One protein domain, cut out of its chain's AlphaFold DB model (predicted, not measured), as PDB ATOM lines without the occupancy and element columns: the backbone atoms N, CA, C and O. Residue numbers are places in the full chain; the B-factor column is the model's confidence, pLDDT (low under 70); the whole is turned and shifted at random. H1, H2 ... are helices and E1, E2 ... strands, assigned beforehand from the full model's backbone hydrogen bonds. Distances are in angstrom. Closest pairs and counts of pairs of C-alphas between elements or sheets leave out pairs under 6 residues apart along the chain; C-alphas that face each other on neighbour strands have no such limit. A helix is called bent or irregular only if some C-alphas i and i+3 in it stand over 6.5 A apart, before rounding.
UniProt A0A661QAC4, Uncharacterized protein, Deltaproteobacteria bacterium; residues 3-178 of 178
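What this domain is: This is residues 3 to 178 of the 178 residues of an uncharacterized protein of Deltaproteobacteria bacterium (UniProt A0A661QAC4). A twisted sheet of six parallel strands makes the core, with H3 and H4 packed over one face and H2 over the other; H6 packs side by side with H2, the two running the same way. H7 runs back alongside H6 and grazes the sheet, and H5 marks the opposite end of the longest axis. The printed part has 176 residues, with seven named helices and six named strands in the order E1 H1 H2 E2 H3 E3 H4 E4 H5 E5 E6 H6 H7; the sheet's order is E2 E6 E1 E3 E4 E5, and the class is mixed, helices and strands. It is compact, with a radius of gyration of the C-alphas of 15.5 A and spans of 47 by 37 by 33 A.

How they stand to each other: Start at E1, residues 3 to 8, an inner strand; within hydrogen-bond range are N 5 and O 138 of E6, residues 138 to 142, at 2.9 A, and N 6 and O 63 of E3, residues 59 to 65, at 2.8 A. The edge strand E2, residues 35 to 37, is the neighbour of E6, N 37 to O 141 at 2.9 A. E4, residues 95 to 99, is the neighbour of E3, N 64 to O 97 at 2.9 A, and of the edge strand E5, residues 123 to 126, N 98 to O 124 at 2.9 A. Next find H1, residues 10 to 14, which only grazes the sheet. H2, residues 18 to 29, lies over E1 at a height over the sheet of 10.0 A. On the opposite face H3, residues 40 to 52, lies over E6 at 8.3 A, and H4, residues 80 to 90, over E3 and E4 at 10.5 A; H3 touches H4 with residues 40 to 44 alone, the closest C-alphas being those of His 41 and Ile 80, 5.0 A. H5, residues 113 to 122, stands at the sheet's level. H6, residues 150 to 163, touches H2 at a shallow tilt of 28 degrees, the same way, closest at the C-alphas of Glu 19 and Leu 156, 5.7 A. H7, residues 166 to 176, is close to H6 but not clearly touching, the closest C-alphas, of Glu 161 and Ile 169, being 6.3 A apart. Strand-helix-strand units, parallel neighbour strands joined through a helix, are E3, H4, E4 and E4, H5, E5; split ones, with other strands between, are E1, H1 H2, E2 and E2, H3, E3; each crossover is right-handed. Every O i to N i+4 pair is within hydrogen-bond range in H2 and H7, against 0 of 1 in H1, with 1 of 2 O i to N i+3 pairs, 8 of 9 in H3, 5 of 7 in H4, 4 of 6 in H5 and 8 of 10 in H6.

Where its parts are: Find C-alpha 3 at (260.404, 249.592, 194.664); from there E1 runs 16.7 A to C-alpha 8. H6 begins at C-alpha 150, (243.266, 226.857, 184.626), and is 20.6 A long; H3 is 19.2 A long. H7 ends at C-alpha 176, (251.238, 222.069, 187.497). H4, H5 and H6 are irregular: C-alphas 81 and 84 are 7.9 A apart, 118 and 121 are 7.1 A apart, and in H6, only just irregular, 159 and 162 are 6.8 A apart.

The domain as a whole: The C-alphas of Asp 114 and Asn 177, the two farthest apart, are 47.5 A from each other. The printed part has no cut; look for the long links from E3 to H4, E4 to H5 and E5 to E6. The model's confidence is low, under 70, at residues 177 to 178.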
ATOM      1  N   SER A   3     261.722 249.676 195.285       98.31
ATOM      2  CA  SER A   3     260.404 249.592 194.664       98.31
ATOM      3  C   SER A   3     260.011 248.127 194.458       98.31
ATOM      4  O   SER A   3     260.869 247.289 194.169       98.31
ATOM      5  N   ILE A   4     258.734 247.802 194.636       98.81
ATOM      6  CA  ILE A   4     258.185 246.457 194.433       98.81
ATOM      7  C   ILE A   4     257.124 246.530 193.338       98.81
ATOM      8  O   ILE A   4     256.271 247.413 193.363       98.81
ATOM      9  N   LEU A   5     257.178 245.584 192.405       98.81
ATOM     10  CA  LEU A   5     256.070 245.251 191.518       98.81
ATOM     11  C   LEU A   5     255.487 243.930 192.005       98.81
ATOM     12  O   LEU A   5     256.169 242.905 192.037       98.81
ATOM     13  N   ASP A   6     254.237 243.984 192.415       98.75
ATOM     14  CA  ASP A   6     253.478 242.859 192.910       98.75
ATOM     15  C   ASP A   6     252.294 242.614 191.984       98.75
ATOM     16  O   ASP A   6     251.583 243.555 191.649       98.75
ATOM     17  N   ILE A   7     252.141 241.378 191.523       98.75
ATOM     18  CA  ILE A   7     251.134 241.003 190.533       98.75
ATOM     19  C   ILE A   7     250.389 239.782 191.050       98.75
ATOM     20  O   ILE A   7     251.008 238.723 191.187       98.75
ATOM     21  N   ASP A   8     249.087 239.898 191.281       97.88
ATOM     22  CA  ASP A   8     248.197 238.743 191.314       97.88
ATOM     23  C   ASP A   8     247.672 238.453 189.904       97.88
ATOM     24  O   ASP A   8     247.431 239.349 189.090       97.88
ATOM     25  N   LEU A   9     247.613 237.169 189.559       97.88
ATOM     26  CA  LEU A   9     247.175 236.729 188.244       97.88
ATOM     27  C   LEU A   9     245.648 236.726 188.097       97.88
ATOM     28  O   LEU A   9     245.171 236.635 186.965       97.88
ATOM     29  N   ASP A  10     244.890 236.836 189.186       95.69
ATOM     30  CA  ASP A  10     243.426 236.952 189.142       95.69
ATOM     31  C   ASP A  10     242.925 238.294 188.601       95.69
ATOM     32  O   ASP A  10     241.909 238.291 187.906       95.69
ATOM     33  N   TYR A  11     243.702 239.377 188.723       96.50
ATOM     34  CA  TYR A  11     243.478 240.640 188.002       96.50
ATOM     35  C   TYR A  11     243.143 240.406 186.523       96.50
ATOM     36  O   TYR A  11     242.250 241.032 185.956       96.50
ATOM     37  N   PHE A  12     243.825 239.452 185.886       97.06
ATOM     38  CA  PHE A  12     243.687 239.180 184.460       97.06
ATOM     39  C   PHE A  12     242.414 238.414 184.078       97.06
ATOM     40  O   PHE A  12     242.167 238.236 182.885       97.06
ATOM     41  N   ASN A  13     241.595 237.975 185.039       93.94
ATOM     42  CA  ASN A  13     240.291 237.368 184.756       93.94
ATOM     43  C   ASN A  13     239.346 238.343 184.037       93.94
ATOM     44  O   ASN A  13     238.504 237.909 183.251       93.94
ATOM     45  N   LEU A  14     239.493 239.645 184.305       88.81
ATOM     46  CA  LEU A  14     238.604 240.700 183.813       88.81
ATOM     47  C   LEU A  14     239.215 241.540 182.683       88.81
ATOM     48  O   LEU A  14     238.590 242.484 182.208       88.81
ATOM     49  N   ILE A  15     240.430 241.204 182.246       94.25
ATOM     50  CA  ILE A  15     241.209 242.014 181.310       94.25
ATOM     51  C   ILE A  15     241.117 241.457 179.894       94.25
ATOM     52  O   ILE A  15     241.350 240.272 179.648       94.25
ATOM     53  N   GLU A  16     240.855 242.340 178.933       93.50
ATOM     54  CA  GLU A  16     240.972 242.004 177.518       93.50
ATOM     55  C   GLU A  16     242.441 241.790 177.127       93.50
ATOM     56  O   GLU A  16     243.313 242.598 177.438       93.50
ATOM     57  N   ASN A  17     242.723 240.717 176.381       96.88
ATOM     58  CA  ASN A  17     244.083 240.332 175.976       96.88
ATOM     59  C   ASN A  17     245.056 240.207 177.175       96.88
ATOM     60  O   ASN A  17     246.094 240.880 177.217       96.88
ATOM     61  N   PRO A  18     244.752 239.330 178.148       97.50
ATOM     62  CA  PRO A  18     245.434 239.312 179.440       97.50
ATOM     63  C   PRO A  18     246.941 239.025 179.339       97.50
ATOM     64  O   PRO A  18     247.734 239.596 180.087       97.50
ATOM     65  N   GLU A  19     247.380 238.209 178.376       98.31
ATOM     66  CA  GLU A  19     248.805 237.948 178.136       98.31
ATOM     67  C   GLU A  19     249.561 239.199 177.677       98.31
ATOM     68  O   GLU A  19     250.685 239.450 178.116       98.31
ATOM     69  N   GLN A  20     248.941 240.000 176.807       98.25
ATOM     70  CA  GLN A  20     249.538 241.234 176.311       98.25
ATOM     71  C   GLN A  20     249.665 242.253 177.448       98.25
ATOM     72  O   GLN A  20     250.746 242.812 177.645       98.25
ATOM     73  N   ARG A  21     248.613 242.414 178.259       98.00
ATOM     74  CA  ARG A  21     248.647 243.291 179.435       98.00
ATOM     75  C   ARG A  21     249.703 242.857 180.452       98.00
ATOM     76  O   ARG A  21     250.465 243.691 180.940       98.00
ATOM     77  N   LEU A  22     249.803 241.556 180.744       98.56
ATOM     78  CA  LEU A  22     250.828 241.030 181.652       98.56
ATOM     79  C   LEU A  22     252.231 241.340 181.125       98.56
ATOM     80  O   LEU A  22     253.102 241.772 181.883       98.56
ATOM     81  N   LYS A  23     252.452 241.143 179.821       98.44
ATOM     82  CA  LYS A  23     253.729 241.450 179.180       98.44
ATOM     83  C   LYS A  23     254.077 242.935 179.295       98.44
ATOM     84  O   LYS A  23     255.209 243.245 179.642       98.44
ATOM     85  N   GLU A  24     253.127 243.838 179.064       98.12
ATOM     86  CA  GLU A  24     253.337 245.287 179.202       98.12
ATOM     87  C   GLU A  24     253.747 245.688 180.620       98.12
ATOM     88  O   GLU A  24     254.686 246.465 180.798       98.12
ATOM     89  N   ILE A  25     253.085 245.125 181.633       98.44
ATOM     90  CA  ILE A  25     253.408 245.367 183.045       98.44
ATOM     91  C   ILE A  25     254.820 244.856 183.371       98.44
ATOM     92  O   ILE A  25     255.601 245.554 184.021       98.44
ATOM     93  N   LEU A  26     255.178 243.656 182.904       98.50
ATOM     94  CA  LEU A  26     256.504 243.073 183.124       98.50
ATOM     95  C   LEU A  26     257.610 243.832 182.370       98.50
ATOM     96  O   LEU A  26     258.681 244.072 182.935       98.50
ATOM     97  N   ASP A  27     257.346 244.268 181.138       98.06
ATOM     98  CA  ASP A  27     258.247 245.115 180.348       98.06
ATOM     99  C   ASP A  27     258.444 246.482 181.016       98.06
ATOM    100  O   ASP A  27     259.572 246.970 181.118       98.06
ATOM    101  N   TRP A  28     257.371 247.084 181.545       98.00
ATOM    102  CA  TRP A  28     257.466 248.278 182.383       98.00
ATOM    103  C   TRP A  28     258.298 247.998 183.636       98.00
ATOM    104  O   TRP A  28     259.120 248.826 184.022       98.00
ATOM    105  N   GLY A  29     258.149 246.834 184.266       97.38
ATOM    106  CA  GLY A  29     258.970 246.452 185.409       97.38
ATOM    107  C   GLY A  29     260.462 246.394 185.067       97.38
ATOM    108  O   GLY A  29     261.295 246.783 185.885       97.38
ATOM    109  N   ASN A  30     260.803 245.950 183.851       96.50
ATOM    110  CA  ASN A  30     262.175 245.747 183.373       96.50
ATOM    111  C   ASN A  30     263.070 245.046 184.416       96.50
ATOM    112  O   ASN A  30     264.230 245.402 184.644       96.50
ATOM    113  N   HIS A  31     262.493 244.063 185.104       97.06
ATOM    114  CA  HIS A  31     263.146 243.326 186.172       97.06
ATOM    115  C   HIS A  31     262.687 241.871 186.136       97.06
ATOM    116  O   HIS A  31     261.537 241.570 185.818       97.06
ATOM    117  N   ARG A  32     263.597 240.944 186.445       97.50
ATOM    118  CA  ARG A  32     263.256 239.517 186.466       97.50
ATOM    119  C   ARG A  32     262.314 239.211 187.622       97.50
ATOM    120  O   ARG A  32     262.469 239.742 188.723       97.50
ATOM    121  N   ILE A  33     261.411 238.263 187.403       98.38
ATOM    122  CA  ILE A  33     260.529 237.759 188.453       98.38
ATOM    123  C   ILE A  33     261.393 237.166 189.560       98.38
ATOM    124  O   ILE A  33     262.136 236.201 189.365       98.38
ATOM    125  N   THR A  34     261.315 237.761 190.745       97.94
ATOM    126  CA  THR A  34     262.152 237.380 191.884       97.94
ATOM    127  C   THR A  34     261.644 236.086 192.504       97.94
ATOM    128  O   THR A  34     262.435 235.221 192.888       97.94
ATOM    129  N   PHE A  35     260.324 235.930 192.598       97.19
ATOM    130  CA  PHE A  35     259.692 234.689 193.018       97.19
ATOM    131  C   PHE A  35     258.208 234.631 192.648       97.19
ATOM    132  O   PHE A  35     257.559 235.653 192.452       97.19
ATOM    133  N   VAL A  36     257.689 233.405 192.652       97.00
ATOM    134  CA  VAL A  36     256.269 233.090 192.490       97.00
ATOM    135  C   VAL A  36     255.733 232.464 193.780       97.00
ATOM    136  O   VAL A  36     256.466 231.740 194.478       97.00
ATOM    137  N   VAL A  37     254.486 232.774 194.123       96.31
ATOM    138  CA  VAL A  37     253.733 232.224 195.257       96.31
ATOM    139  C   VAL A  37     252.320 231.837 194.816       96.31
ATOM    140  O   VAL A  37     251.827 232.348 193.826       96.31
ATOM    141  N   GLU A  38     251.669 230.939 195.555       95.38
ATOM    142  CA  GLU A  38     250.276 230.534 195.278       95.38
ATOM    143  C   GLU A  38     249.238 231.366 196.035       95.38
ATOM    144  O   GLU A  38     248.076 231.372 195.666       95.38
ATOM    145  N   LYS A  39     249.647 232.017 197.132       94.94
ATOM    146  CA  LYS A  39     248.773 232.843 197.970       94.94
ATOM    147  C   LYS A  39     249.428 234.187 198.212       94.94
ATOM    148  O   LYS A  39     250.595 234.223 198.620       94.94
ATOM    149  N   HIS A  40     248.665 235.258 198.074       94.25
ATOM    150  CA  HIS A  40     249.231 236.594 197.956       94.25
ATOM    151  C   HIS A  40     249.983 237.077 199.195       94.25
ATOM    152  O   HIS A  40     251.144 237.473 199.122       94.25
ATOM    153  N   HIS A  41     249.431 236.842 200.385       95.38
ATOM    154  CA  HIS A  41     250.098 237.148 201.660       95.38
ATOM    155  C   HIS A  41     251.482 236.474 201.847       95.38
ATOM    156  O   HIS A  41     252.304 236.903 202.673       95.38
ATOM    157  N   LYS A  42     251.786 235.400 201.097       97.25
ATOM    158  CA  LYS A  42     253.125 234.784 201.086       97.25
ATOM    159  C   LYS A  42     254.144 235.644 200.338       97.25
ATOM    160  O   LYS A  42     255.324 235.573 200.694       97.25
ATOM    161  N   ALA A  43     253.728 236.461 199.369       97.56
ATOM    162  CA  ALA A  43     254.587 237.456 198.734       97.56
ATOM    163  C   ALA A  43     255.076 238.470 199.772       97.56
ATOM    164  O   ALA A  43     256.286 238.595 199.973       97.56
ATOM    165  N   TYR A  44     254.158 239.047 200.553       97.81
ATOM    166  CA  TYR A  44     254.496 239.963 201.645       97.81
ATOM    167  C   TYR A  44     255.471 239.361 202.665       97.81
ATOM    168  O   TYR A  44     256.449 239.997 203.075       97.81
ATOM    169  N   SER A  45     255.260 238.094 203.035       97.56
ATOM    170  CA  SER A  45     256.167 237.376 203.941       97.56
ATOM    171  C   SER A  45     257.595 237.313 203.376       97.56
ATOM    172  O   SER A  45     258.566 237.556 204.094       97.56
ATOM    173  N   ARG A  46     257.733 237.069 202.067       98.06
ATOM    174  CA  ARG A  46     259.030 237.045 201.379       98.06
ATOM    175  C   ARG A  46     259.642 238.435 201.208       98.06
ATOM    176  O   ARG A  46     260.863 238.549 201.320       98.06
ATOM    177  N   TRP A  47     258.850 239.486 200.990       98.38
ATOM    178  CA  TRP A  47     259.362 240.864 200.979       98.38
ATOM    179  C   TRP A  47     259.985 241.219 202.326       98.38
ATOM    180  O   TRP A  47     261.130 241.664 202.385       98.38
ATOM    181  N   LYS A  48     259.271 240.944 203.425       98.06
ATOM    182  CA  LYS A  48     259.780 241.166 204.784       98.06
ATOM    183  C   LYS A  48     261.076 240.418 205.046       98.06
ATOM    184  O   LYS A  48     262.000 240.996 205.615       98.06
ATOM    185  N   ASP A  49     261.166 239.163 204.618       98.19
ATOM    186  CA  ASP A  49     262.388 238.376 204.766       98.19
ATOM    187  C   ASP A  49     263.562 238.985 203.993       98.19
ATOM    188  O   ASP A  49     264.679 239.036 204.514       98.19
ATOM    189  N   ARG A  50     263.327 239.492 202.776       98.12
ATOM    190  CA  ARG A  50     264.353 240.179 201.978       98.12
ATOM    191  C   ARG A  50     264.843 241.455 202.656       98.12
ATOM    192  O   ARG A  50     266.057 241.671 202.687       98.12
ATOM    193  N   VAL A  51     263.926 242.237 203.236       98.06
ATOM    194  CA  VAL A  51     264.249 243.444 204.014       98.06
ATOM    195  C   VAL A  51     265.037 243.094 205.271       98.06
ATOM    196  O   VAL A  51     266.103 243.654 205.514       98.06
ATOM    197  N   LYS A  52     264.573 242.106 206.041       98.06
ATOM    198  CA  LYS A  52     265.238 241.641 207.265       98.06
ATOM    199  C   LYS A  52     266.663 241.145 207.006       98.06
ATOM    200  O   LYS A  52     267.539 241.346 207.838       98.06
ATOM    201  N   ARG A  53     266.896 240.490 205.867       97.62
ATOM    202  CA  ARG A  53     268.217 239.982 205.458       97.62
ATOM    203  C   ARG A  53     269.118 241.053 204.829       97.62
ATOM    204  O   ARG A  53     270.230 240.724 204.434       97.62
ATOM    205  N   GLY A  54     268.644 242.290 204.674       97.25
ATOM    206  CA  GLY A  54     269.396 243.373 204.028       97.25
ATOM    207  C   GLY A  54     269.558 243.219 202.511       97.25
ATOM    208  O   GLY A  54     270.305 243.968 201.897       97.25
ATOM    209  N   THR A  55     268.857 242.263 201.891       97.38
ATOM    210  CA  THR A  55     268.893 242.033 200.431       97.38
ATOM    211  C   THR A  55     267.912 242.913 199.654       97.38
ATOM    212  O   THR A  55     267.906 242.894 198.429       97.38
ATOM    213  N   LEU A  56     267.064 243.649 200.368       97.81
ATOM    214  CA  LEU A  56     266.169 244.678 199.855       97.81
ATOM    215  C   LEU A  56     266.119 245.782 200.916       97.81
ATOM    216  O   LEU A  56     266.044 245.481 202.105       97.81
ATOM    217  N   THR A  57     266.160 247.054 200.536       97.94
ATOM    218  CA  THR A  57     265.873 248.123 201.509       97.94
ATOM    219  C   THR A  57     264.376 248.144 201.847       97.94
ATOM    220  O   THR A  57     263.592 247.536 201.124       97.94
ATOM    221  N   PRO A  58     263.917 248.832 202.908       98.00
ATOM    222  CA  PRO A  58     262.489 249.094 203.062       98.00
ATOM    223  C   PRO A  58     261.921 249.757 201.789       98.00
ATOM    224  O   PRO A  58     262.534 250.716 201.291       98.00
ATOM    225  N   PRO A  59     260.804 249.247 201.238       98.25
ATOM    226  CA  PRO A  59     260.226 249.789 200.024       98.25
ATOM    227  C   PRO A  59     259.674 251.190 200.266       98.25
ATOM    228  O   PRO A  59     259.130 251.520 201.321       98.25
ATOM    229  N   SER A  60     259.854 252.017 199.247       98.25
ATOM    230  CA  SER A  60     259.254 253.342 199.117       98.25
ATOM    231  C   SER A  60     258.030 253.334 198.211       98.25
ATOM    232  O   SER A  60     257.199 254.227 198.332       98.25
ATOM    233  N   HIS A  61     257.926 252.347 197.320       98.69
ATOM    234  CA  HIS A  61     256.854 252.210 196.342       98.69
ATOM    235  C   HIS A  61     256.482 250.732 196.202       98.69
ATOM    236  O   HIS A  61     257.367 249.873 196.158       98.69
ATOM    237  N   ILE A  62     255.186 250.452 196.131       98.75
ATOM    238  CA  ILE A  62     254.626 249.155 195.756       98.75
ATOM    239  C   ILE A  62     253.595 249.428 194.668       98.75
ATOM    240  O   ILE A  62     252.588 250.090 194.920       98.75
ATOM    241  N   LEU A  63     253.878 248.970 193.454       98.81
ATOM    242  CA  LEU A  63     252.874 248.852 192.407       98.81
ATOM    243  C   LEU A  63     252.214 247.488 192.588       98.81
ATOM    244  O   LEU A  63     252.896 246.473 192.463       98.81
ATOM    245  N   HIS A  64     250.935 247.486 192.930       98.69
ATOM    246  CA  HIS A  64     250.159 246.293 193.235       98.69
ATOM    247  C   HIS A  64     249.091 246.122 192.159       98.69
ATOM    248  O   HIS A  64     248.199 246.956 192.036       98.69
ATOM    249  N   VAL A  65     249.264 245.100 191.331       98.31
ATOM    250  CA  VAL A  65     248.382 244.736 190.223       98.31
ATOM    251  C   VAL A  65     247.502 243.596 190.707       98.31
ATOM    252  O   VAL A  65     248.003 242.484 190.870       98.31
ATOM    253  N   ASP A  66     246.236 243.891 190.963       96.94
ATOM    254  CA  ASP A  66     245.286 242.957 191.567       96.94
ATOM    255  C   ASP A  66     243.849 243.445 191.297       96.94
ATOM    256  O   ASP A  66     243.615 244.647 191.131       96.94
ATOM    257  N   GLU A  67     242.887 242.526 191.234       95.12
ATOM    258  CA  GLU A  67     241.454 242.852 191.235       95.12
ATOM    259  C   GLU A  67     241.008 243.498 192.561       95.12
ATOM    260  O   GLU A  67     240.049 244.268 192.573       95.12
ATOM    261  N   HIS A  68     241.724 243.240 193.656       95.56
ATOM    262  CA  HIS A  68     241.443 243.702 195.011       95.56
ATOM    263  C   HIS A  68     242.563 244.602 195.531       95.56
ATOM    264  O   HIS A  68     243.709 244.511 195.125       95.56
ATOM    265  N   HIS A  69     242.266 245.473 196.492       96.94
ATOM    266  CA  HIS A  69     243.296 246.316 197.109       96.94
ATOM    267  C   HIS A  69     244.026 245.649 198.299       96.94
ATOM    268  O   HIS A  69     244.975 246.225 198.837       96.94
ATOM    269  N   ASP A  70     243.534 244.504 198.790       96.88
ATOM    270  CA  ASP A  70     244.046 243.735 199.941       96.88
ATOM    271  C   ASP A  70     244.196 244.499 201.263       96.88
ATOM    272  O   ASP A  70     245.180 244.383 202.015       96.88
ATOM    273  N   MET A  71     243.165 245.288 201.574       96.50
ATOM    274  CA  MET A  71     243.042 246.082 202.805       96.50
ATOM    275  C   MET A  71     241.650 245.949 203.447       96.50
ATOM    276  O   MET A  71     241.169 246.896 204.053       96.50
ATOM    277  N   MET A  72     240.997 244.793 203.300       92.38
ATOM    278  CA  MET A  72     239.601 244.566 203.710       92.38
ATOM    279  C   MET A  72     239.387 244.446 205.228       92.38
ATOM    280  O   MET A  72     238.256 244.508 205.700       92.38
ATOM    281  N   ASP A  73     240.434 244.229 206.030       87.56
ATOM    282  CA  ASP A  73     240.311 244.323 207.486       87.56
ATOM    283  C   ASP A  73     241.612 244.746 208.176       87.56
ATOM    284  O   ASP A  73     242.708 244.687 207.617       87.56
ATOM    285  N   GLN A  74     241.481 245.152 209.439       92.06
ATOM    286  CA  GLN A  74     242.595 245.559 210.299       92.06
ATOM    287  C   GLN A  74     243.009 244.492 211.310       92.06
ATOM    288  O   GLN A  74     243.651 244.788 212.329       92.06
ATOM    289  N   LYS A  75     242.607 243.236 211.094       92.69
ATOM    290  CA  LYS A  75     242.882 242.185 212.069       92.69
ATOM    291  C   LYS A  75     244.385 242.034 212.249       92.69
ATOM    292  O   LYS A  75     245.199 242.223 211.353       92.69
ATOM    293  N   ARG A  76     244.769 241.621 213.455       90.38
ATOM    294  CA  ARG A  76     246.176 241.394 213.805       90.38
ATOM    295  C   ARG A  76     246.841 240.324 212.928       90.38
ATOM    296  O   ARG A  76     248.063 240.346 212.770       90.38
ATOM    297  N   TYR A  77     246.061 239.363 212.441       92.50
ATOM    298  CA  TYR A  77     246.562 238.226 211.685       92.50
ATOM    299  C   TYR A  77     246.547 238.506 210.188       92.50
ATOM    300  O   TYR A  77     245.504 238.782 209.601       92.50
ATOM    301  N   LEU A  78     247.725 238.337 209.598       93.69
ATOM    302  CA  LEU A  78     247.959 238.427 208.170       93.69
ATOM    303  C   LEU A  78     247.174 237.351 207.406       93.69
ATOM    304  O   LEU A  78     247.320 236.160 207.695       93.69
ATOM    305  N   ASN A  79     246.432 237.760 206.383       94.00
ATOM    306  CA  ASN A  79     245.762 236.889 205.422       94.00
ATOM    307  C   ASN A  79     245.802 237.507 204.007       94.00
ATOM    308  O   ASN A  79     246.491 238.504 203.796       94.00
ATOM    309  N   ILE A  80     245.147 236.862 203.034       92.56
ATOM    310  CA  ILE A  80     245.133 237.328 201.637       92.56
ATOM    311  C   ILE A  80     244.506 238.721 201.497       92.56
ATOM    312  O   ILE A  80     245.107 239.558 200.860       92.56
ATOM    313  N   ALA A  81     243.429 239.020 202.218       94.06
ATOM    314  CA  ALA A  81     242.649 240.242 202.050       94.06
ATOM    315  C   ALA A  81     243.159 241.446 202.866       94.06
ATOM    316  O   ALA A  81     242.525 242.497 202.860       94.06
ATOM    317  N   ASN A  82     244.251 241.316 203.632       96.44
ATOM    318  CA  ASN A  82     244.752 242.404 204.489       96.44
ATOM    319  C   ASN A  82     246.277 242.589 204.481       96.44
ATOM    320  O   ASN A  82     246.826 243.346 205.298       96.44
ATOM    321  N   PHE A  83     247.017 241.894 203.610       97.31
ATOM    322  CA  PHE A  83     248.474 242.008 203.654       97.31
ATOM    323  C   PHE A  83     248.962 243.388 203.216       97.31
ATOM    324  O   PHE A  83     250.000 243.827 203.724       97.31
ATOM    325  N   MET A  84     248.233 244.087 202.341       98.12
ATOM    326  CA  MET A  84     248.607 245.433 201.919       98.12
ATOM    327  C   MET A  84     248.422 246.438 203.063       98.12
ATOM    328  O   MET A  84     249.303 247.270 203.301       98.12
ATOM    329  N   TYR A  85     247.378 246.267 203.886       97.94
ATOM    330  CA  TYR A  85     247.231 246.997 205.153       97.94
ATOM    331  C   TYR A  85     248.473 246.800 206.039       97.94
ATOM    332  O   TYR A  85     249.102 247.767 206.488       97.94
ATOM    333  N   HIS A  86     248.912 245.552 206.229       98.12
ATOM    334  CA  HIS A  86     250.121 245.263 207.001       98.12
ATOM    335  C   HIS A  86     251.404 245.828 206.371       98.12
ATOM    336  O   HIS A  86     252.296 246.262 207.113       98.12
ATOM    337  N   ALA A  87     251.519 245.834 205.041       97.94
ATOM    338  CA  ALA A  87     252.654 246.410 204.328       97.94
ATOM    339  C   ALA A  87     252.744 247.922 204.579       97.94
ATOM    340  O   ALA A  87     253.789 248.409 205.021       97.94
ATOM    341  N   MET A  88     251.633 248.649 204.425       97.81
ATOM    342  CA  MET A  88     251.566 250.092 204.680       97.81
ATOM    343  C   MET A  88     251.765 250.455 206.159       97.81
ATOM    344  O   MET A  88     252.395 251.474 206.452       97.81
ATOM    345  N   ARG A  89     251.308 249.613 207.102       97.19
ATOM    346  CA  ARG A  89     251.614 249.755 208.544       97.19
ATOM    347  C   ARG A  89     253.111 249.617 208.828       97.19
ATOM    348  O   ARG A  89     253.653 250.331 209.674       97.19
ATOM    349  N   THR A  90     253.761 248.665 208.165       97.44
ATOM    350  CA  THR A  90     255.165 248.308 208.410       97.44
ATOM    351  C   THR A  90     256.117 249.320 207.783       97.44
ATOM    352  O   THR A  90     257.094 249.726 208.415       97.44
ATOM    353  N   TRP A  91     255.823 249.773 206.566       97.81
ATOM    354  CA  TRP A  91     256.638 250.732 205.828       97.81
ATOM    355  C   TRP A  91     255.891 252.057 205.696       97.81
ATOM    356  O   TRP A  91     255.288 252.361 204.673       97.81
ATOM    357  N   ARG A  92     255.958 252.867 206.759       96.44
ATOM    358  CA  ARG A  92     255.164 254.102 206.920       96.44
ATOM    359  C   ARG A  92     255.378 255.162 205.835       96.44
ATOM    360  O   ARG A  92     254.510 255.997 205.632       96.44
ATOM    361  N   ASN A  93     256.514 255.120 205.141       96.12
ATOM    362  CA  ASN A  93     256.830 256.040 204.045       96.12
ATOM    363  C   ASN A  93     256.560 255.429 202.661       96.12
ATOM    364  O   ASN A  93     256.803 256.089 201.653       96.12
ATOM    365  N   CYS A  94     256.101 254.176 202.597       98.00
ATOM    366  CA  CYS A  94     255.825 253.498 201.341       98.00
ATOM    367  C   CYS A  94     254.546 254.045 200.714       98.00
ATOM    368  O   CYS A  94     253.536 254.203 201.403       98.00
ATOM    369  N   ARG A  95     254.596 254.312 199.414       98.50
ATOM    370  CA  ARG A  95     253.438 254.618 198.581       98.50
ATOM    371  C   ARG A  95     252.952 253.346 197.901       98.50
ATOM    372  O   ARG A  95     253.775 252.532 197.485       98.50
ATOM    373  N   VAL A  96     251.645 253.182 197.799       98.62
ATOM    374  CA  VAL A  96     250.996 252.068 197.110       98.62
ATOM    375  C   VAL A  96     250.184 252.634 195.953       98.62
ATOM    376  O   VAL A  96     249.483 253.636 196.105       98.62
ATOM    377  N   HIS A  97     250.335 252.025 194.785       98.62
ATOM    378  CA  HIS A  97     249.466 252.257 193.646       98.62
ATOM    379  C   HIS A  97     248.795 250.934 193.341       98.62
ATOM    380  O   HIS A  97     249.475 249.980 192.958       98.62
ATOM    381  N   TRP A  98     247.494 250.886 193.582       98.56
ATOM    382  CA  TRP A  98     246.657 249.774 193.189       98.56
ATOM    383  C   TRP A  98     246.274 249.964 191.725       98.56
ATOM    384  O   TRP A  98     245.543 250.894 191.374       98.56
ATOM    385  N   LEU A  99     246.857 249.125 190.876       98.19
ATOM    386  CA  LEU A  99     246.596 249.124 189.453       98.19
ATOM    387  C   LEU A  99     245.404 248.217 189.175       98.19
ATOM    388  O   LEU A  99     245.514 246.999 189.298       98.19
ATOM    389  N   VAL A 100     244.292 248.837 188.790       96.44
ATOM    390  CA  VAL A 100     243.019 248.172 188.495       96.44
ATOM    391  C   VAL A 100     242.242 248.976 187.451       96.44
ATOM    392  O   VAL A 100     242.285 250.207 187.450       96.44
ATOM    393  N   ASP A 101     241.527 248.292 186.556       91.81
ATOM    394  CA  ASP A 101     240.755 248.948 185.488       91.81
ATOM    395  C   ASP A 101     239.420 249.484 186.016       91.81
ATOM    396  O   ASP A 101     239.049 250.636 185.777       91.81
ATOM    397  N   HIS A 102     238.719 248.653 186.787       91.19
ATOM    398  CA  HIS A 102     237.429 248.966 187.384       91.19
ATOM    399  C   HIS A 102     237.432 248.544 188.851       91.19
ATOM    400  O   HIS A 102     237.146 247.394 189.170       91.19
ATOM    401  N   ALA A 103     237.773 249.477 189.741       92.81
ATOM    402  CA  ALA A 103     237.697 249.240 191.177       92.81
ATOM    403  C   ALA A 103     236.240 248.968 191.590       92.81
ATOM    404  O   ALA A 103     235.349 249.771 191.296       92.81
ATOM    405  N   ILE A 104     236.007 247.838 192.257       89.69
ATOM    406  CA  ILE A 104     234.689 247.452 192.784       89.69
ATOM    407  C   ILE A 104     234.447 247.984 194.203       89.69
ATOM    408  O   ILE A 104     233.299 248.108 194.629       89.69
ATOM    409  N   ASP A 105     235.523 248.309 194.914       93.44
ATOM    410  CA  ASP A 105     235.542 248.856 196.264       93.44
ATOM    411  C   ASP A 105     236.789 249.735 196.483       93.44
ATOM    412  O   ASP A 105     237.543 250.042 195.553       93.44
ATOM    413  N   SER A 106     236.981 250.191 197.719       95.38
ATOM    414  CA  SER A 106     238.136 250.988 198.117       95.38
ATOM    415  C   SER A 106     238.471 250.788 199.598       95.38
ATOM    416  O   SER A 106     237.587 250.465 200.396       95.38
ATOM    417  N   PRO A 107     239.739 250.999 200.017       96.38
ATOM    418  CA  PRO A 107     240.140 250.757 201.404       96.38
ATOM    419  C   PRO A 107     239.374 251.577 202.456       96.38
ATOM    420  O   PRO A 107     239.274 251.142 203.599       96.38
ATOM    421  N   ASP A 108     238.832 252.742 202.102       96.06
ATOM    422  CA  ASP A 108     238.018 253.588 202.991       96.06
ATOM    423  C   ASP A 108     236.687 252.943 203.399       96.06
ATOM    424  O   ASP A 108     236.135 253.286 204.437       96.06
ATOM    425  N   MET A 109     236.191 251.973 202.627       96.12
ATOM    426  CA  MET A 109     234.998 251.197 202.974       96.12
ATOM    427  C   MET A 109     235.265 250.153 204.068       96.12
ATOM    428  O   MET A 109     234.327 249.646 204.683       96.12
ATOM    429  N   TRP A 110     236.535 249.800 204.281       96.38
ATOM    430  CA  TRP A 110     236.949 248.646 205.083       96.38
ATOM    431  C   TRP A 110     237.802 249.007 206.302       96.38
ATOM    432  O   TRP A 110     237.886 248.232 207.261       96.38
ATOM    433  N   LEU A 111     238.478 250.152 206.261       96.81
ATOM    434  CA  LEU A 111     239.350 250.635 207.324       96.81
ATOM    435  C   LEU A 111     238.632 251.689 208.170       96.81
ATOM    436  O   LEU A 111     237.789 252.422 207.672       96.81
ATOM    437  N   ASP A 112     239.010 251.784 209.445       97.50
ATOM    438  CA  ASP A 112     238.536 252.854 210.321       97.50
ATOM    439  C   ASP A 112     239.064 254.201 209.803       97.50
ATOM    440  O   ASP A 112     240.168 254.276 209.248       97.50
ATOM    441  N   ASP A 113     238.287 255.265 210.013       96.81
ATOM    442  CA  ASP A 113     238.554 256.596 209.457       96.81
ATOM    443  C   ASP A 113     239.966 257.111 209.780       96.81
ATOM    444  O   ASP A 113     240.658 257.621 208.900       96.81
ATOM    445  N   ASP A 114     240.435 256.937 211.019       96.44
ATOM    446  CA  ASP A 114     241.757 257.396 211.466       96.44
ATOM    447  C   ASP A 114     242.900 256.615 210.797       96.44
ATOM    448  O   ASP A 114     243.959 257.158 210.449       96.44
ATOM    449  N   VAL A 115     242.686 255.320 210.571       96.00
ATOM    450  CA  VAL A 115     243.627 254.462 209.860       96.00
ATOM    451  C   VAL A 115     243.679 254.840 208.390       96.00
ATOM    452  O   VAL A 115     244.785 255.010 207.859       96.00
ATOM    453  N   TRP A 116     242.527 255.009 207.744       97.12
ATOM    454  CA  TRP A 116     242.476 255.429 206.350       97.12
ATOM    455  C   TRP A 116     243.062 256.827 206.148       97.12
ATOM    456  O   TRP A 116     243.875 257.005 205.242       97.12
ATOM    457  N   GLU A 117     242.773 257.792 207.024       97.00
ATOM    458  CA  GLU A 117     243.362 259.139 206.986       97.00
ATOM    459  C   GLU A 117     244.899 259.084 206.997       97.00
ATOM    460  O   GLU A 117     245.575 259.816 206.271       97.00
ATOM    461  N   SER A 118     245.484 258.146 207.749       96.31
ATOM    462  CA  SER A 118     246.941 257.950 207.781       96.31
ATOM    463  C   SER A 118     247.527 257.297 206.512       96.31
ATOM    464  O   SER A 118     248.750 257.313 206.284       96.31
ATOM    465  N   PHE A 119     246.688 256.653 205.699       97.44
ATOM    466  CA  PHE A 119     247.081 255.829 204.553       97.44
ATOM    467  C   PHE A 119     246.791 256.495 203.216       97.44
ATOM    468  O   PHE A 119     247.646 256.437 202.328       97.44
ATOM    469  N   SER A 120     245.650 257.168 203.097       97.88
ATOM    470  CA  SER A 120     245.161 257.793 201.871       97.88
ATOM    471  C   SER A 120     246.170 258.730 201.191       97.88
ATOM    472  O   SER A 120     246.296 258.637 199.972       97.88
ATOM    473  N   PRO A 121     247.031 259.513 201.888       98.25
ATOM    474  CA  PRO A 121     248.021 260.361 201.207       98.25
ATOM    475  C   PRO A 121     249.132 259.571 200.496       98.25
ATOM    476  O   PRO A 121     249.947 260.136 199.763       98.25
ATOM    477  N   ARG A 122     249.228 258.266 200.768       97.69
ATOM    478  CA  ARG A 122     250.221 257.344 200.210       97.69
ATOM    479  C   ARG A 122     249.577 256.219 199.406       97.69
ATOM    480  O   ARG A 122     250.315 255.365 198.925       97.69
ATOM    481  N   PHE A 123     248.258 256.204 199.270       98.25
ATOM    482  CA  PHE A 123     247.536 255.237 198.460       98.25
ATOM    483  C   PHE A 123     246.986 255.940 197.221       98.25
ATOM    484  O   PHE A 123     246.502 257.065 197.286       98.25
ATOM    485  N   SER A 124     247.088 255.289 196.074       97.62
ATOM    486  CA  SER A 124     246.504 255.763 194.824       97.62
ATOM    487  C   SER A 124     245.946 254.577 194.057       97.62
ATOM    488  O   SER A 124     246.418 253.457 194.236       97.62
ATOM    489  N   VAL A 125     244.961 254.835 193.207       97.94
ATOM    490  CA  VAL A 125     244.301 253.834 192.369       97.94
ATOM    491  C   VAL A 125     244.254 254.341 190.932       97.94
ATOM    492  O   VAL A 125     244.154 255.552 190.713       97.94
ATOM    493  N   GLY A 126     244.370 253.446 189.956       96.88
ATOM    494  CA  GLY A 126     244.212 253.786 188.543       96.88
ATOM    495  C   GLY A 126     244.548 252.630 187.609       96.88
ATOM    496  O   GLY A 126     245.180 251.662 188.010       96.88
ATOM    497  N   SER A 127     244.148 252.744 186.347       95.81
ATOM    498  CA  SER A 127     244.413 251.729 185.320       95.81
ATOM    499  C   SER A 127     245.771 251.907 184.631       95.81
ATOM    500  O   SER A 127     246.282 250.994 183.981       95.81
ATOM    501  N   ASP A 128     246.388 253.079 184.764       96.38
ATOM    502  CA  ASP A 128     247.636 253.405 184.083       96.38
ATOM    503  C   ASP A 128     248.864 253.055 184.921       96.38
ATOM    504  O   ASP A 128     248.965 253.360 186.109       96.38
ATOM    505  N   LEU A 129     249.876 252.495 184.257       96.69
ATOM    506  CA  LEU A 129     251.187 252.300 184.864       96.69
ATOM    507  C   LEU A 129     251.790 253.658 185.269       96.69
ATOM    508  O   LEU A 129     251.901 254.564 184.434       96.69
ATOM    509  N   PRO A 130     252.270 253.820 186.513       94.56
ATOM    510  CA  PRO A 130     252.719 255.119 186.987       94.56
ATOM    511  C   PRO A 130     254.033 255.550 186.309       94.56
ATOM    512  O   PRO A 130     255.106 255.002 186.557       94.56
ATOM    513  N   TYR A 131     253.966 256.586 185.463       89.06
ATOM    514  CA  TYR A 131     255.067 257.005 184.576       89.06
ATOM    515  C   TYR A 131     256.365 257.421 185.294       89.06
ATOM    516  O   TYR A 131     257.459 257.144 184.809       89.06
ATOM    517  N   ARG A 132     256.267 258.101 186.447       91.06
ATOM    518  CA  ARG A 132     257.432 258.644 187.184       91.06
ATOM    519  C   ARG A 132     257.873 257.785 188.367       91.06
ATOM    520  O   ARG A 132     258.697 258.229 189.165       91.06
ATOM    521  N   TRP A 133     257.291 256.601 188.527       96.25
ATOM    522  CA  TRP A 133     257.667 255.715 189.619       96.25
ATOM    523  C   TRP A 133     259.005 255.025 189.339       96.25
ATOM    524  O   TRP A 133     259.338 254.765 188.180       96.25
ATOM    525  N   PRO A 134     259.795 254.727 190.385       96.81
ATOM    526  CA  PRO A 134     261.001 253.930 190.224       96.81
ATOM    527  C   PRO A 134     260.652 252.529 189.714       96.81
ATOM    528  O   PRO A 134     259.708 251.897 190.199       96.81
ATOM    529  N   ARG A 135     261.462 252.028 188.776       97.50
ATOM    530  CA  ARG A 135     261.402 250.630 188.337       97.50
ATOM    531  C   ARG A 135     261.590 249.694 189.545       97.50
ATOM    532  O   ARG A 135     262.347 250.048 190.452       97.50
ATOM    533  N   PRO A 136     260.908 248.541 189.587       98.19
ATOM    534  CA  PRO A 136     260.985 247.610 190.705       98.19
ATOM    535  C   PRO A 136     262.390 247.020 190.888       98.19
ATOM    536  O   PRO A 136     263.038 246.597 189.934       98.19
ATOM    537  N   ASP A 137     262.816 246.915 192.145       98.50
ATOM    538  CA  ASP A 137     263.974 246.117 192.573       98.50
ATOM    539  C   ASP A 137     263.578 244.671 192.909       98.50
ATOM    540  O   ASP A 137     264.428 243.813 193.150       98.50
ATOM    541  N   LEU A 138     262.270 244.419 193.012       98.50
ATOM    542  CA  LEU A 138     261.686 243.122 193.304       98.50
ATOM    543  C   LEU A 138     260.376 242.976 192.541       98.50
ATOM    544  O   LEU A 138     259.520 243.857 192.598       98.50
ATOM    545  N   VAL A 139     260.212 241.828 191.887       98.75
ATOM    546  CA  VAL A 139     258.969 241.446 191.208       98.75
ATOM    547  C   VAL A 139     258.428 240.166 191.841       98.75
ATOM    548  O   VAL A 139     259.128 239.143 191.854       98.75
ATOM    549  N   SER A 140     257.206 240.206 192.368       98.62
ATOM    550  CA  SER A 140     256.474 239.031 192.851       98.62
ATOM    551  C   SER A 140     255.262 238.737 191.983       98.62
ATOM    552  O   SER A 140     254.576 239.653 191.550       98.62
ATOM    553  N   ILE A 141     255.012 237.446 191.757       98.31
ATOM    554  CA  ILE A 141     253.778 236.963 191.131       98.31
ATOM    555  C   ILE A 141     253.048 236.038 192.107       98.31
ATOM    556  O   ILE A 141     253.652 235.085 192.617       98.31
ATOM    557  N   CYS A 142     251.772 236.310 192.350       97.94
ATOM    558  CA  CYS A 142     250.822 235.398 192.967       97.94
ATOM    559  C   CYS A 142     250.023 234.687 191.870       97.94
ATOM    560  O   CYS A 142     249.585 235.320 190.921       97.94
ATOM    561  N   THR A 143     249.899 233.361 191.935       96.50
ATOM    562  CA  THR A 143     249.197 232.591 190.893       96.50
ATOM    563  C   THR A 143     247.716 232.384 191.165       96.50
ATOM    564  O   THR A 143     247.032 231.934 190.254       96.50
ATOM    565  N   SER A 144     247.278 232.576 192.413       93.75
ATOM    566  CA  SER A 144     245.888 232.441 192.868       93.75
ATOM    567  C   SER A 144     245.102 231.323 192.161       93.75
ATOM    568  O   SER A 144     244.080 231.568 191.528       93.75
ATOM    569  N   PRO A 145     245.573 230.056 192.232       92.75
ATOM    570  CA  PRO A 145     245.081 228.977 191.370       92.75
ATOM    571  C   PRO A 145     243.608 228.613 191.613       92.75
ATOM    572  O   PRO A 145     242.991 227.987 190.757       92.75
ATOM    573  N   ASP A 146     243.062 229.004 192.766       93.50
ATOM    574  CA  ASP A 146     241.654 228.821 193.124       93.50
ATOM    575  C   ASP A 146     240.742 229.922 192.536       93.50
ATOM    576  O   ASP A 146     239.524 229.759 192.524       93.50
ATOM    577  N   PHE A 147     241.321 231.019 192.036       93.19
ATOM    578  CA  PHE A 147     240.615 232.205 191.533       93.19
ATOM    579  C   PHE A 147     240.824 232.444 190.032       93.19
ATOM    580  O   PHE A 147     240.035 233.143 189.405       93.19
ATOM    581  N   VAL A 148     241.844 231.831 189.423       94.38
ATOM    582  CA  VAL A 148     242.120 231.942 187.983       94.38
ATOM    583  C   VAL A 148     241.700 230.669 187.261       94.38
ATOM    584  O   VAL A 148     242.075 229.560 187.649       94.38
ATOM    585  N   ASN A 149     240.969 230.807 186.151       94.19
ATOM    586  CA  ASN A 149     240.681 229.666 185.282       94.19
ATOM    587  C   ASN A 149     241.991 228.974 184.845       94.19
ATOM    588  O   ASN A 149     242.934 229.636 184.417       94.19
ATOM    589  N   LYS A 150     242.044 227.636 184.905       93.81
ATOM    590  CA  LYS A 150     243.266 226.857 184.626       93.81
ATOM    591  C   LYS A 150     243.908 227.178 183.273       93.81
ATOM    592  O   LYS A 150     245.128 227.306 183.210       93.81
ATOM    593  N   ASP A 151     243.115 227.335 182.216       95.62
ATOM    594  CA  ASP A 151     243.639 227.608 180.873       95.62
ATOM    595  C   ASP A 151     244.222 229.019 180.786       95.62
ATOM    596  O   ASP A 151     245.284 229.227 180.193       95.62
ATOM    597  N   LEU A 152     243.561 229.996 181.414       96.81
ATOM    598  CA  LEU A 152     244.093 231.351 181.544       96.81
ATOM    599  C   LEU A 152     245.395 231.344 182.352       96.81
ATOM    600  O   LEU A 152     246.402 231.870 181.880       96.81
ATOM    601  N   LEU A 153     245.415 230.674 183.504       96.81
ATOM    602  CA  LEU A 153     246.598 230.566 184.350       96.81
ATOM    603  C   LEU A 153     247.797 229.990 183.584       96.81
ATOM    604  O   LEU A 153     248.893 230.542 183.662       96.81
ATOM    605  N   GLN A 154     247.614 228.919 182.802       96.25
ATOM    606  CA  GLN A 154     248.707 228.360 181.996       96.25
ATOM    607  C   GLN A 154     249.221 229.345 180.936       96.25
ATOM    608  O   GLN A 154     250.435 229.450 180.736       96.25
ATOM    609  N   ARG A 155     248.331 230.092 180.268       97.75
ATOM    610  CA  ARG A 155     248.724 231.112 179.278       97.75
ATOM    611  C   ARG A 155     249.483 232.276 179.922       97.75
ATOM    612  O   ARG A 155     250.521 232.692 179.400       97.75
ATOM    613  N   LEU A 156     249.031 232.745 181.085       98.06
ATOM    614  CA  LEU A 156     249.717 233.774 181.868       98.06
ATOM    615  C   LEU A 156     251.097 233.286 182.317       98.06
ATOM    616  O   LEU A 156     252.102 233.932 182.033       98.06
ATOM    617  N   LEU A 157     251.188 232.096 182.916       97.12
ATOM    618  CA  LEU A 157     252.467 231.515 183.335       97.12
ATOM    619  C   LEU A 157     253.434 231.342 182.160       97.12
ATOM    620  O   LEU A 157     254.610 231.676 182.290       97.12
ATOM    621  N   LYS A 158     252.948 230.908 180.992       97.00
ATOM    622  CA  LYS A 158     253.764 230.840 179.775       97.00
ATOM    623  C   LYS A 158     254.316 232.213 179.378       97.00
ATOM    624  O   LYS A 158     255.489 232.320 179.034       97.00
ATOM    625  N   THR A 159     253.503 233.262 179.478       97.69
ATOM    626  CA  THR A 159     253.923 234.651 179.216       97.69
ATOM    627  C   THR A 159     255.033 235.093 180.173       97.69
ATOM    628  O   THR A 159     255.990 235.752 179.764       97.69
ATOM    629  N   THR A 160     254.971 234.667 181.436       97.38
ATOM    630  CA  THR A 160     255.985 235.017 182.441       97.38
ATOM    631  C   THR A 160     257.340 234.317 182.252       97.38
ATOM    632  O   THR A 160     258.335 234.790 182.802       97.38
ATOM    633  N   GLU A 161     257.430 233.230 181.469       96.12
ATOM    634  CA  GLU A 161     258.664 232.434 181.329       96.12
ATOM    635  C   GLU A 161     259.860 233.271 180.849       96.12
ATOM    636  O   GLU A 161     260.973 233.089 181.343       96.12
ATOM    637  N   GLY A 162     259.636 234.242 179.953       95.12
ATOM    638  CA  GLY A 162     260.684 235.143 179.452       95.12
ATOM    639  C   GLY A 162     261.315 236.043 180.527       95.12
ATOM    640  O   GLY A 162     262.422 236.546 180.341       95.12
ATOM    641  N   PHE A 163     260.647 236.200 181.670       97.31
ATOM    642  CA  PHE A 163     261.079 237.029 182.798       97.31
ATOM    643  C   PHE A 163     261.592 236.197 183.983       97.31
ATOM    644  O   PHE A 163     261.991 236.753 185.011       97.31
ATOM    645  N   MET A 164     261.599 234.869 183.857       96.62
ATOM    646  CA  MET A 164     262.014 233.932 184.897       96.62
ATOM    647  C   MET A 164     263.388 233.319 184.627       96.62
ATOM    648  O   MET A 164     263.917 233.308 183.520       96.62
ATOM    649  N   THR A 165     263.977 232.746 185.673       94.19
ATOM    650  CA  THR A 165     265.113 231.828 185.544       94.19
ATOM    651  C   THR A 165     264.636 230.424 185.171       94.19
ATOM    652  O   THR A 165     263.550 230.004 185.569       94.19
ATOM    653  N   THR A 166     265.494 229.634 184.518       93.38
ATOM    654  CA  THR A 166     265.217 228.219 184.207       93.38
ATOM    655  C   THR A 166     264.777 227.429 185.441       93.38
ATOM    656  O   THR A 166     263.834 226.649 185.377       93.38
ATOM    657  N   LYS A 167     265.402 227.688 186.600       92.44
ATOM    658  CA  LYS A 167     265.052 227.039 187.870       92.44
ATOM    659  C   LYS A 167     263.607 227.317 188.293       92.44
ATOM    660  O   LYS A 167     262.934 226.409 188.774       92.44
ATOM    661  N   GLN A 168     263.134 228.555 188.140       92.50
ATOM    662  CA  GLN A 168     261.751 228.919 188.466       92.50
ATOM    663  C   GLN A 168     260.764 228.252 187.506       92.50
ATOM    664  O   GLN A 168     259.793 227.660 187.967       92.50
ATOM    665  N   ILE A 169     261.062 228.269 186.204       92.62
ATOM    666  CA  ILE A 169     260.227 227.634 185.172       92.62
ATOM    667  C   ILE A 169     260.049 226.140 185.474       92.62
ATOM    668  O   ILE A 169     258.927 225.638 185.498       92.62
ATOM    669  N   THR A 170     261.141 225.426 185.769       91.56
ATOM    670  CA  THR A 170     261.085 224.001 186.123       91.56
ATOM    671  C   THR A 170     260.248 223.754 187.379       91.56
ATOM    672  O   THR A 170     259.424 222.843 187.386       91.56
ATOM    673  N   ALA A 171     260.418 224.571 188.424       90.25
ATOM    674  CA  ALA A 171     259.669 224.420 189.671       90.25
ATOM    675  C   ALA A 171     258.153 224.613 189.482       90.25
ATOM    676  O   ALA A 171     257.370 223.893 190.096       90.25
ATOM    677  N   ILE A 172     257.741 225.553 188.625       89.06
ATOM    678  CA  ILE A 172     256.325 225.792 188.306       89.06
ATOM    679  C   ILE A 172     255.753 224.630 187.486       89.06
ATOM    680  O   ILE A 172     254.698 224.101 187.828       89.06
ATOM    681  N   LYS A 173     256.471 224.166 186.456       87.25
ATOM    682  CA  LYS A 173     256.029 223.036 185.617       87.25
ATOM    683  C   LYS A 173     255.849 221.745 186.410       87.25
ATOM    684  O   LYS A 173     254.879 221.030 186.193       87.25
ATOM    685  N   MET A 174     256.746 221.460 187.356       85.88
ATOM    686  CA  MET A 174     256.619 220.286 188.228       85.88
ATOM    687  C   MET A 174     255.372 220.333 189.115       85.88
ATOM    688  O   MET A 174     254.797 219.287 189.387       85.88
ATOM    689  N   LYS A 175     254.948 221.524 189.553       81.25
ATOM    690  CA  LYS A 175     253.744 221.691 190.378       81.25
ATOM    691  C   LYS A 175     252.442 221.592 189.589       81.25
ATOM    692  O   LYS A 175     251.457 221.131 190.139       81.25
ATOM    693  N   ASN A 176     252.443 222.027 188.331       70.38
ATOM    694  CA  ASN A 176     251.238 222.069 187.497       70.38
ATOM    695  C   ASN A 176     250.953 220.763 186.735       70.38
ATOM    696  O   ASN A 176     249.879 220.626 186.159       70.38
ATOM    697  N   ASN A 177     251.907 219.828 186.707       64.12
ATOM    698  CA  ASN A 177     251.776 218.531 186.033       64.12
ATOM    699  C   ASN A 177     251.430 217.372 186.993       64.12
ATOM    700  O   ASN A 177     251.494 216.215 186.574       64.12
ATOM    701  N   GLY A 178     251.130 217.663 188.263       49.03
ATOM    702  CA  GLY A 178     250.653 216.696 189.260       49.03
ATOM    703  C   GLY A 178     249.198 216.955 189.606       49.03
ATOM    704  O   GLY A 178     248.473 215.957 189.798       49.03
TER     705      GLY A 178